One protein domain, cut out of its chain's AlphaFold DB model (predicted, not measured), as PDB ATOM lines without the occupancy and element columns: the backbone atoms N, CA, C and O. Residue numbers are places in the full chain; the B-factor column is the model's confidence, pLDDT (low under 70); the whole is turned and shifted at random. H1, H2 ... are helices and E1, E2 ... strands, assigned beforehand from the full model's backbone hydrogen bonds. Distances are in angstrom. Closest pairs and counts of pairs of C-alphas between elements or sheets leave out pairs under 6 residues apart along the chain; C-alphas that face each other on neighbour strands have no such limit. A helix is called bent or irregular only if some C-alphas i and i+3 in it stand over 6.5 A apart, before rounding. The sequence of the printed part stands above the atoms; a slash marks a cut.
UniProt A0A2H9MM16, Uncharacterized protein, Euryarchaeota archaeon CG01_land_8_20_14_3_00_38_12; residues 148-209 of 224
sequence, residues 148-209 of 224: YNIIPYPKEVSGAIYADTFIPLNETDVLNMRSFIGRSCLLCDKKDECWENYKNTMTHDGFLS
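This is residues 148 to 209 of the 224 residues of an uncharacterized protein of Euryarchaeota archaeon CG01_land_8_20_14_3_00_38_12 (UniProt A0A2H9MM16). A long, narrow sheet of three strands makes one end of a rod, and a small head of two short helices, H1 and H2, makes the other end. The long hairpin of E2 and E3 forms most of the sheet, with the shorter E1 beside E3 along residues 173 to 177; residues 183 to 187 lead from the sheet to the helices, which meet each other loosely and do not cover the sheet. The printed part has 62 residues, with three named strands and two named helices in the order E1, E2, E3, H1, H2; the sheet's order is E1, E3, E2, mixed, and the class is mixed, helices and strands. The whole is only just extended, close to loose, with a radius of gyration of the C-alphas of 16.2 A and spans of 49 by 18 by 16 A.

The sheet has E3, residues 173 to 182, as its inner strand, and its edge strands are E1, residues 149 to 153, and E2, residues 161 to 168. E2 and E3 are antiparallel neighbours and form a hairpin, with 156 degrees between their N-to-C directions. Their C-alphas 177 and 165 face each other at 5.0 A; N 165 and O 177 are within hydrogen-bond range at 2.9 A, and so are N 161 and O 182 at 3.0 A. E1 and E3 are parallel neighbours, with 29 degrees between their directions. Their C-alphas 151 and 175 face each other at 4.9 A; N 176 and O 151 are within hydrogen-bond range at 2.9 A, and so are N 178 and O 153 at 2.8 A. E1 and E2 are apart. The sheet's C-alphas lie up to 3.9 A off the best plane through them. H1, residues 188 to 198, and H2, residues 204 to 209, are not on the sheet. H1 and H2 only just touch, with 3 pairs of C-alphas within 8 A; the closest C-alphas are those of Trp 195 and His 204, 7.4 A apart. The two helices run opposite ways at a steep tilt of 53 degrees. H1 is apart from E1 and E2, and H2 is apart from E1, E2 and E3. In H2 every O i to N i+4 pair is within hydrogen-bond range; in H1 2 of 7 are, beside 6 of 8 O i to N i+3 pairs.

E3 is the longest strand, 27.1 A from C-alpha 173 at (-11.268, 236.389, 9.447) to C-alpha 182 at (-13.980, 241.606, 35.892). E2 measures 22.0 A from C-alpha 161 to C-alpha 168. E1, 12.9 A long, begins with C-alpha 149 at (-10.472, 232.014, 11.433). H1 is 15.3 A from C-alpha 188 to C-alpha 198 and is irregular: C-alphas 189 and 192 are 8.1 A apart, and its line is a rough one. H2, 8.7 A from first to last C-alpha, ends with C-alpha 209 at (-23.239, 226.265, 39.755).

The two C-alphas farthest apart are those of Glu 171, in the link between E2 and E3, and Asn 200, in the link between H1 and H2, at 49.7 A. The C-alphas of Tyr 148 and Ser 209, the first and last printed, are 31.4 A apart. The printed part has no cut. No link is long: those from E2 to E3, E3 to H1 and H1 to H2 are tight, and that from E1 to E2, with 7 residues, is short. The mean pLDDT of the printed part is 78.6; it is under 70 in 13 residues, 158 to 161 and 182 to 190.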
ATOM      1  N   TYR A 148     -14.720 230.187  10.001       81.75
ATOM      2  CA  TYR A 148     -14.010 231.450  10.160       81.75
ATOM      3  C   TYR A 148     -12.764 231.261  11.024       81.75
ATOM      4  O   TYR A 148     -12.790 230.624  12.080       81.75
ATOM      5  N   ASN A 149     -11.676 231.913  10.628       87.19
ATOM      6  CA  ASN A 149     -10.472 232.014  11.433       87.19
ATOM      7  C   ASN A 149     -10.671 233.087  12.517       87.19
ATOM      8  O   ASN A 149     -10.649 234.292  12.245       87.19
ATOM      9  N   ILE A 150     -10.905 232.642  13.755       86.88
ATOM     10  CA  ILE A 150     -11.159 233.527  14.897       86.88
ATOM     11  C   ILE A 150      -9.834 233.928  15.546       86.88
ATOM     12  O   ILE A 150      -9.113 233.090  16.091       86.88
ATOM     13  N   ILE A 151      -9.542 235.227  15.549       87.00
ATOM     14  CA  ILE A 151      -8.357 235.791  16.202       87.00
ATOM     15  C   ILE A 151      -8.779 236.349  17.571       87.00
ATOM     16  O   ILE A 151      -9.463 237.373  17.615       87.00
ATOM     17  N   PRO A 152      -8.409 235.719  18.704       85.19
ATOM     18  CA  PRO A 152      -8.764 236.226  20.026       85.19
ATOM     19  C   PRO A 152      -7.853 237.385  20.456       85.19
ATOM     20  O   PRO A 152      -6.622 237.265  20.420       85.19
ATOM     21  N   TYR A 153      -8.442 238.488  20.926       81.12
ATOM     22  CA  TYR A 153      -7.694 239.616  21.485       81.12
ATOM     23  C   TYR A 153      -8.454 240.324  22.620       81.12
ATOM     24  O   TYR A 153      -9.605 240.700  22.417       81.12
ATOM     25  N   PRO A 154      -7.829 240.604  23.781       83.62
ATOM     26  CA  PRO A 154      -6.472 240.235  24.190       83.62
ATOM     27  C   PRO A 154      -6.347 238.742  24.555       83.62
ATOM     28  O   PRO A 154      -7.328 237.998  24.557       83.62
ATOM     29  N   LYS A 155      -5.120 238.288  24.860       83.88
ATOM     30  CA  LYS A 155      -4.873 236.914  25.330       83.88
ATOM     31  C   LYS A 155      -5.693 236.631  26.591       83.88
ATOM     32  O   LYS A 155      -5.715 237.453  27.506       83.88
ATOM     33  N   GLU A 156      -6.309 235.453  26.636       76.06
ATOM     34  CA  GLU A 156      -7.018 234.967  27.819       76.06
ATOM     35  C   GLU A 156      -6.088 234.929  29.028       76.06
ATOM     36  O   GLU A 156      -5.001 234.345  28.998       76.06
ATOM     37  N   VAL A 157      -6.545 235.557  30.103       74.62
ATOM     38  CA  VAL A 157      -5.947 235.456  31.425       74.62
ATOM     39  C   VAL A 157      -6.822 234.514  32.238       74.62
ATOM     40  O   VAL A 157      -8.045 234.651  32.248       74.62
ATOM     41  N   SER A 158      -6.196 233.552  32.918       65.81
ATOM     42  CA  SER A 158      -6.919 232.599  33.760       65.81
ATOM     43  C   SER A 158      -7.756 233.340  34.802       65.81
ATOM     44  O   SER A 158      -7.264 234.220  35.515       65.81
ATOM     45  N   GLY A 159      -9.040 233.003  34.830       59.84
ATOM     46  CA  GLY A 159     -10.004 233.545  35.768       59.84
ATOM     47  C   GLY A 159     -10.465 234.980  35.531       59.84
ATOM     48  O   GLY A 159     -10.914 235.658  36.455       59.84
ATOM     49  N   ALA A 160     -10.358 235.456  34.299       67.81
ATOM     50  CA  ALA A 160     -11.027 236.667  33.859       67.81
ATOM     51  C   ALA A 160     -12.346 236.326  33.149       67.81
ATOM     52  O   ALA A 160     -12.402 235.386  32.360       67.81
ATOM     53  N   ILE A 161     -13.388 237.119  33.411       68.81
ATOM     54  CA  ILE A 161     -14.625 237.104  32.626       68.81
ATOM     55  C   ILE A 161     -14.482 238.136  31.511       68.81
ATOM     56  O   ILE A 161     -14.168 239.305  31.768       68.81
ATOM     57  N   TYR A 162     -14.747 237.704  30.280       80.19
ATOM     58  CA  TYR A 162     -14.722 238.548  29.095       80.19
ATOM     59  C   TYR A 162     -16.114 238.633  28.463       80.19
ATOM     60  O   TYR A 162     -16.837 237.645  28.424       80.19
ATOM     61  N   ALA A 163     -16.474 239.809  27.952       80.19
ATOM     62  CA  ALA A 163     -17.521 239.944  26.944       80.19
ATOM     63  C   ALA A 163     -16.869 239.764  25.574       80.19
ATOM     64  O   ALA A 163     -15.948 240.517  25.245       80.19
ATOM     65  N   ASP A 164     -17.329 238.785  24.802       85.94
ATOM     66  CA  ASP A 164     -16.881 238.566  23.431       85.94
ATOM     67  C   ASP A 164     -17.669 239.468  22.468       85.94
ATOM     68  O   ASP A 164     -18.901 239.455  22.440       85.94
ATOM     69  N   THR A 165     -16.947 240.228  21.649       88.94
ATOM     70  CA  THR A 165     -17.506 241.005  20.540       88.94
ATOM     71  C   THR A 165     -16.827 240.563  19.252       88.94
ATOM     72  O   THR A 165     -15.631 240.782  19.065       88.94
ATOM     73  N   PHE A 166     -17.591 239.967  18.341       89.94
ATOM     74  CA  PHE A 166     -17.083 239.503  17.051       89.94
ATOM     75  C   PHE A 166     -17.102 240.638  16.027       89.94
ATOM     76  O   PHE A 166     -18.156 241.175  15.690       89.94
ATOM     77  N   ILE A 167     -15.924 241.008  15.532       89.56
ATOM     78  CA  ILE A 167     -15.734 242.047  14.524       89.56
ATOM     79  C   ILE A 167     -15.215 241.365  13.254       89.56
ATOM     80  O   ILE A 167     -14.085 240.870  13.260       89.56
ATOM     81  N   PRO A 168     -15.993 241.314  12.163       90.00
ATOM     82  CA  PRO A 168     -15.498 240.772  10.904       90.00
ATOM     83  C   PRO A 168     -14.378 241.677  10.374       90.00
ATOM     84  O   PRO A 168     -14.567 242.886  10.231       90.00
ATOM     85  N   LEU A 169     -13.202 241.103  10.113       88.62
ATOM     86  CA  LEU A 169     -12.084 241.817   9.489       88.62
ATOM     87  C   LEU A 169     -12.113 241.642   7.972       88.62
ATOM     88  O   LEU A 169     -11.893 242.605   7.246       88.62
ATOM     89  N   ASN A 170     -12.396 240.415   7.521       90.25
ATOM     90  CA  ASN A 170     -12.465 239.996   6.120       90.25
ATOM     91  C   ASN A 170     -13.547 238.905   5.953       90.25
ATOM     92  O   ASN A 170     -14.212 238.533   6.915       90.25
ATOM     93  N   GLU A 171     -13.689 238.345   4.748       90.06
ATOM     94  CA  GLU A 171     -14.630 237.247   4.453       90.06
ATOM     95  C   GLU A 171     -14.330 235.949   5.228       90.06
ATOM     96  O   GLU A 171     -15.229 235.142   5.444       90.06
ATOM     97  N   THR A 172     -13.082 235.750   5.665       87.56
ATOM     98  CA  THR A 172     -12.632 234.539   6.373       87.56
ATOM     99  C   THR A 172     -12.181 234.794   7.806       87.56
ATOM    100  O   THR A 172     -12.091 233.849   8.583       87.56
ATOM    101  N   ASP A 173     -11.882 236.045   8.164       89.69
ATOM    102  CA  ASP A 173     -11.268 236.389   9.447       89.69
ATOM    103  C   ASP A 173     -12.235 237.194  10.311       89.69
ATOM    104  O   ASP A 173     -12.724 238.258   9.909       89.69
ATOM    105  N   VAL A 174     -12.439 236.724  11.539       88.94
ATOM    106  CA  VAL A 174     -13.247 237.407  12.550       88.94
ATOM    107  C   VAL A 174     -12.370 237.678  13.764       88.94
ATOM    108  O   VAL A 174     -11.787 236.774  14.365       88.94
ATOM    109  N   LEU A 175     -12.265 238.946  14.145       88.12
ATOM    110  CA  LEU A 175     -11.623 239.342  15.386       88.12
ATOM    111  C   LEU A 175     -12.606 239.124  16.532       88.12
ATOM    112  O   LEU A 175     -13.646 239.776  16.585       88.12
ATOM    113  N   ASN A 176     -12.268 238.248  17.473       90.12
ATOM    114  CA  ASN A 176     -12.987 238.181  18.737       90.12
ATOM    115  C   ASN A 176     -12.346 239.170  19.717       90.12
ATOM    116  O   ASN A 176     -11.310 238.886  20.332       90.12
ATOM    117  N   MET A 177     -12.955 240.351  19.815       86.31
ATOM    118  CA  MET A 177     -12.547 241.400  20.733       86.31
ATOM    119  C   MET A 177     -13.178 241.164  22.104       86.31
ATOM    120  O   MET A 177     -14.375 241.351  22.307       86.31
ATOM    121  N   ARG A 178     -12.334 240.790  23.059       84.50
ATOM    122  CA  ARG A 178     -12.709 240.445  24.424       84.50
ATOM    123  C   ARG A 178     -12.567 241.637  25.348       84.50
ATOM    124  O   ARG A 178     -11.462 242.111  25.612       84.50
ATOM    125  N   SER A 179     -13.679 242.100  25.892       82.19
ATOM    126  CA  SER A 179     -13.678 243.163  26.896       82.19
ATOM    127  C   SER A 179     -13.632 242.545  28.284       82.19
ATOM    128  O   SER A 179     -14.527 241.790  28.653       82.19
ATOM    129  N   PHE A 180     -12.587 242.840  29.057       79.25
ATOM    130  CA  PHE A 180     -12.485 242.390  30.445       79.25
ATOM    131  C   PHE A 180     -13.598 243.039  31.279       79.25
ATOM    132  O   PHE A 180     -13.608 244.257  31.450       79.25
ATOM    133  N   ILE A 181     -14.525 242.228  31.788       74.19
ATOM    134  CA  ILE A 181     -15.644 242.698  32.619       74.19
ATOM    135  C   ILE A 181     -15.228 242.718  34.093       74.19
ATOM    136  O   ILE A 181     -15.598 243.616  34.846       74.19
ATOM    137  N   GLY A 182     -14.432 241.734  34.515       67.25
ATOM    138  CA  GLY A 182     -13.980 241.606  35.892       67.25
ATOM    139  C   GLY A 182     -13.348 240.249  36.187       67.25
ATOM    140  O   GLY A 182     -13.339 239.337  35.357       67.25
ATOM    141  N   ARG A 183     -12.825 240.111  37.407       60.53
ATOM    142  CA  ARG A 183     -12.489 238.815  38.003       60.53
ATOM    143  C   ARG A 183     -13.593 238.478  38.997       60.53
ATOM    144  O   ARG A 183     -13.576 238.997  40.110       60.53
ATOM    145  N   SER A 184     -14.550 237.636  38.614       57.00
ATOM    146  CA  SER A 184     -15.202 236.827  39.646       57.00
ATOM    147  C   SER A 184     -14.146 235.836  40.138       57.00
ATOM    148  O   SER A 184     -13.202 235.529  39.413       57.00
ATOM    149  N   CYS A 185     -14.191 235.423  41.396       59.31
ATOM    150  CA  CYS A 185     -13.165 234.556  41.962       59.31
ATOM    151  C   CYS A 185     -12.960 233.273  41.145       59.31
ATOM    152  O   CYS A 185     -13.717 232.315  41.268       59.31
ATOM    153  N   LEU A 186     -11.919 233.254  40.322       56.03
ATOM    154  CA  LEU A 186     -11.693 232.204  39.332       56.03
ATOM    155  C   LEU A 186     -10.253 231.675  39.391       56.03
ATOM    156  O   LEU A 186      -9.653 231.319  38.382       56.03
ATOM    157  N   LEU A 187      -9.680 231.597  40.589       56.88
ATOM    158  CA  LEU A 187      -8.680 230.566  40.842       56.88
ATOM    159  C   LEU A 187      -9.444 229.409  41.477       56.88
ATOM    160  O   LEU A 187      -9.864 229.530  42.628       56.88
ATOM    161  N   CYS A 188      -9.653 228.314  40.738       59.75
ATOM    162  CA  CYS A 188     -10.330 227.129  41.285       59.75
ATOM    163  C   CYS A 188      -9.605 226.624  42.560       59.75
ATOM    164  O   CYS A 188     -10.255 226.125  43.477       59.75
ATOM    165  N   ASP A 189      -8.296 226.888  42.678       64.06
ATOM    166  CA  ASP A 189      -7.454 226.591  43.848       64.06
ATOM    167  C   ASP A 189      -7.815 227.396  45.110       64.06
ATOM    168  O   ASP A 189      -7.440 227.023  46.219       64.06
ATOM    169  N   LYS A 190      -8.534 228.514  44.959       68.12
ATOM    170  CA  LYS A 190      -8.931 229.422  46.051       68.12
ATOM    171  C   LYS A 190     -10.448 229.576  46.167       68.12
ATOM    172  O   LYS A 190     -10.935 230.550  46.743       68.12
ATOM    173  N   LYS A 191     -11.213 228.619  45.632       71.94
ATOM    174  CA  LYS A 191     -12.686 228.641  45.666       71.94
ATOM    175  C   LYS A 191     -13.241 228.783  47.091       71.94
ATOM    176  O   LYS A 191     -14.180 229.545  47.301       71.94
ATOM    177  N   ASP A 192     -12.607 228.122  48.062       74.75
ATOM    178  CA  ASP A 192     -13.058 228.103  49.457       74.75
ATOM    179  C   ASP A 192     -12.806 229.459  50.138       74.75
ATOM    180  O   ASP A 192     -13.636 229.940  50.903       74.75
ATOM    181  N   GLU A 193     -11.698 230.126  49.794       76.56
ATOM    182  CA  GLU A 193     -11.372 231.478  50.271       76.56
ATOM    183  C   GLU A 193     -12.355 232.516  49.710       76.56
ATOM    184  O   GLU A 193     -12.735 233.460  50.400       76.56
ATOM    185  N   CYS A 194     -12.815 232.332  48.470       75.19
ATOM    186  CA  CYS A 194     -13.800 233.231  47.887       75.19
ATOM    187  C   CYS A 194     -15.219 233.006  48.414       75.19
ATOM    188  O   CYS A 194     -15.956 233.976  48.604       75.19
ATOM    189  N   TRP A 195     -15.604 231.753  48.664       81.62
ATOM    190  CA  TRP A 195     -16.927 231.415  49.189       81.62
ATOM    191  C   TRP A 195     -17.274 232.212  50.457       81.62
ATOM    192  O   TRP A 195     -18.403 232.687  50.603       81.62
ATOM    193  N   GLU A 196     -16.291 232.459  51.326       84.25
ATOM    194  CA  GLU A 196     -16.462 233.252  52.550       84.25
ATOM    195  C   GLU A 196     -17.049 234.654  52.310       84.25
ATOM    196  O   GLU A 196     -17.788 235.159  53.159       84.25
ATOM    197  N   ASN A 197     -16.805 235.258  51.140       80.00
ATOM    198  CA  ASN A 197     -17.341 236.573  50.781       80.00
ATOM    199  C   ASN A 197     -18.800 236.526  50.292       80.00
ATOM    200  O   ASN A 197     -19.494 237.541  50.341       80.00
ATOM    201  N   TYR A 198     -19.276 235.363  49.837       75.81
ATOM    202  CA  TYR A 198     -20.594 235.196  49.206       75.81
ATOM    203  C   TYR A 198     -21.578 234.359  50.031       75.81
ATOM    204  O   TYR A 198     -22.765 234.321  49.699       75.81
ATOM    205  N   LYS A 199     -21.130 233.759  51.144       86.19
ATOM    206  CA  LYS A 199     -21.945 232.892  52.015       86.19
ATOM    207  C   LYS A 199     -23.218 233.534  52.576       86.19
ATOM    208  O   LYS A 199     -24.147 232.826  52.948       86.19
ATOM    209  N   ASN A 200     -23.255 234.866  52.652       89.94
ATOM    210  CA  ASN A 200     -24.417 235.614  53.139       89.94
ATOM    211  C   ASN A 200     -25.432 235.938  52.029       89.94
ATOM    212  O   ASN A 200     -26.544 236.357  52.335       89.94
ATOM    213  N   THR A 201     -25.052 235.778  50.758       82.94
ATOM    214  CA  THR A 201     -25.827 236.253  49.600       82.94
ATOM    215  C   THR A 201     -26.438 235.104  48.798       82.94
ATOM    216  O   THR A 201     -27.487 235.273  48.184       82.94
ATOM    217  N   MET A 202     -25.807 233.930  48.795       83.25
ATOM    218  CA  MET A 202     -26.283 232.750  48.069       83.25
ATOM    219  C   MET A 202     -25.909 231.464  48.806       83.25
ATOM    220  O   MET A 202     -25.099 231.494  49.726       83.25
ATOM    221  N   THR A 203     -26.499 230.333  48.417       89.25
ATOM    222  CA  THR A 203     -26.125 229.009  48.934       89.25
ATOM    223  C   THR A 203     -24.854 228.501  48.259       89.25
ATOM    224  O   THR A 203     -24.546 228.879  47.130       89.25
ATOM    225  N   HIS A 204     -24.117 227.621  48.939       81.19
ATOM    226  CA  HIS A 204     -22.845 227.093  48.437       81.19
ATOM    227  C   HIS A 204     -23.011 226.378  47.090       81.19
ATOM    228  O   HIS A 204     -22.223 226.578  46.171       81.19
ATOM    229  N   ASP A 205     -24.093 225.617  46.929       77.69
ATOM    230  CA  ASP A 205     -24.376 224.918  45.675       77.69
ATOM    231  C   ASP A 205     -24.754 225.886  44.544       77.69
ATOM    232  O   ASP A 205     -24.325 225.695  43.409       77.69
ATOM    233  N   GLY A 206     -25.478 226.970  44.860       77.12
ATOM    234  CA  GLY A 206     -25.779 228.042  43.906       77.12
ATOM    235  C   GLY A 206     -24.544 228.859  43.515       77.12
ATOM    236  O   GLY A 206     -24.446 229.353  42.395       77.12
ATOM    237  N   PHE A 207     -23.568 228.973  44.415       78.94
ATOM    238  CA  PHE A 207     -22.268 229.566  44.117       78.94
ATOM    239  C   PHE A 207     -21.461 228.676  43.168       78.94
ATOM    240  O   PHE A 207     -20.987 229.149  42.138       78.94
ATOM    241  N   LEU A 208     -21.373 227.374  43.455       72.38
ATOM    242  CA  LEU A 208     -20.649 226.419  42.615       72.38
ATOM    243  C   LEU A 208     -21.259 226.250  41.217       72.38
ATOM    244  O   LEU A 208     -20.511 226.039  40.267       72.38
ATOM    245  N   SER A 209     -22.582 226.357  41.067       70.19
ATOM    246  CA  SER A 209     -23.239 226.265  39.755       70.19
ATOM    247  C   SER A 209     -23.034 227.500  38.874       70.19
ATOM    248  O   SER A 209     -23.206 227.408  37.665       70.19
TER     249      SER A 209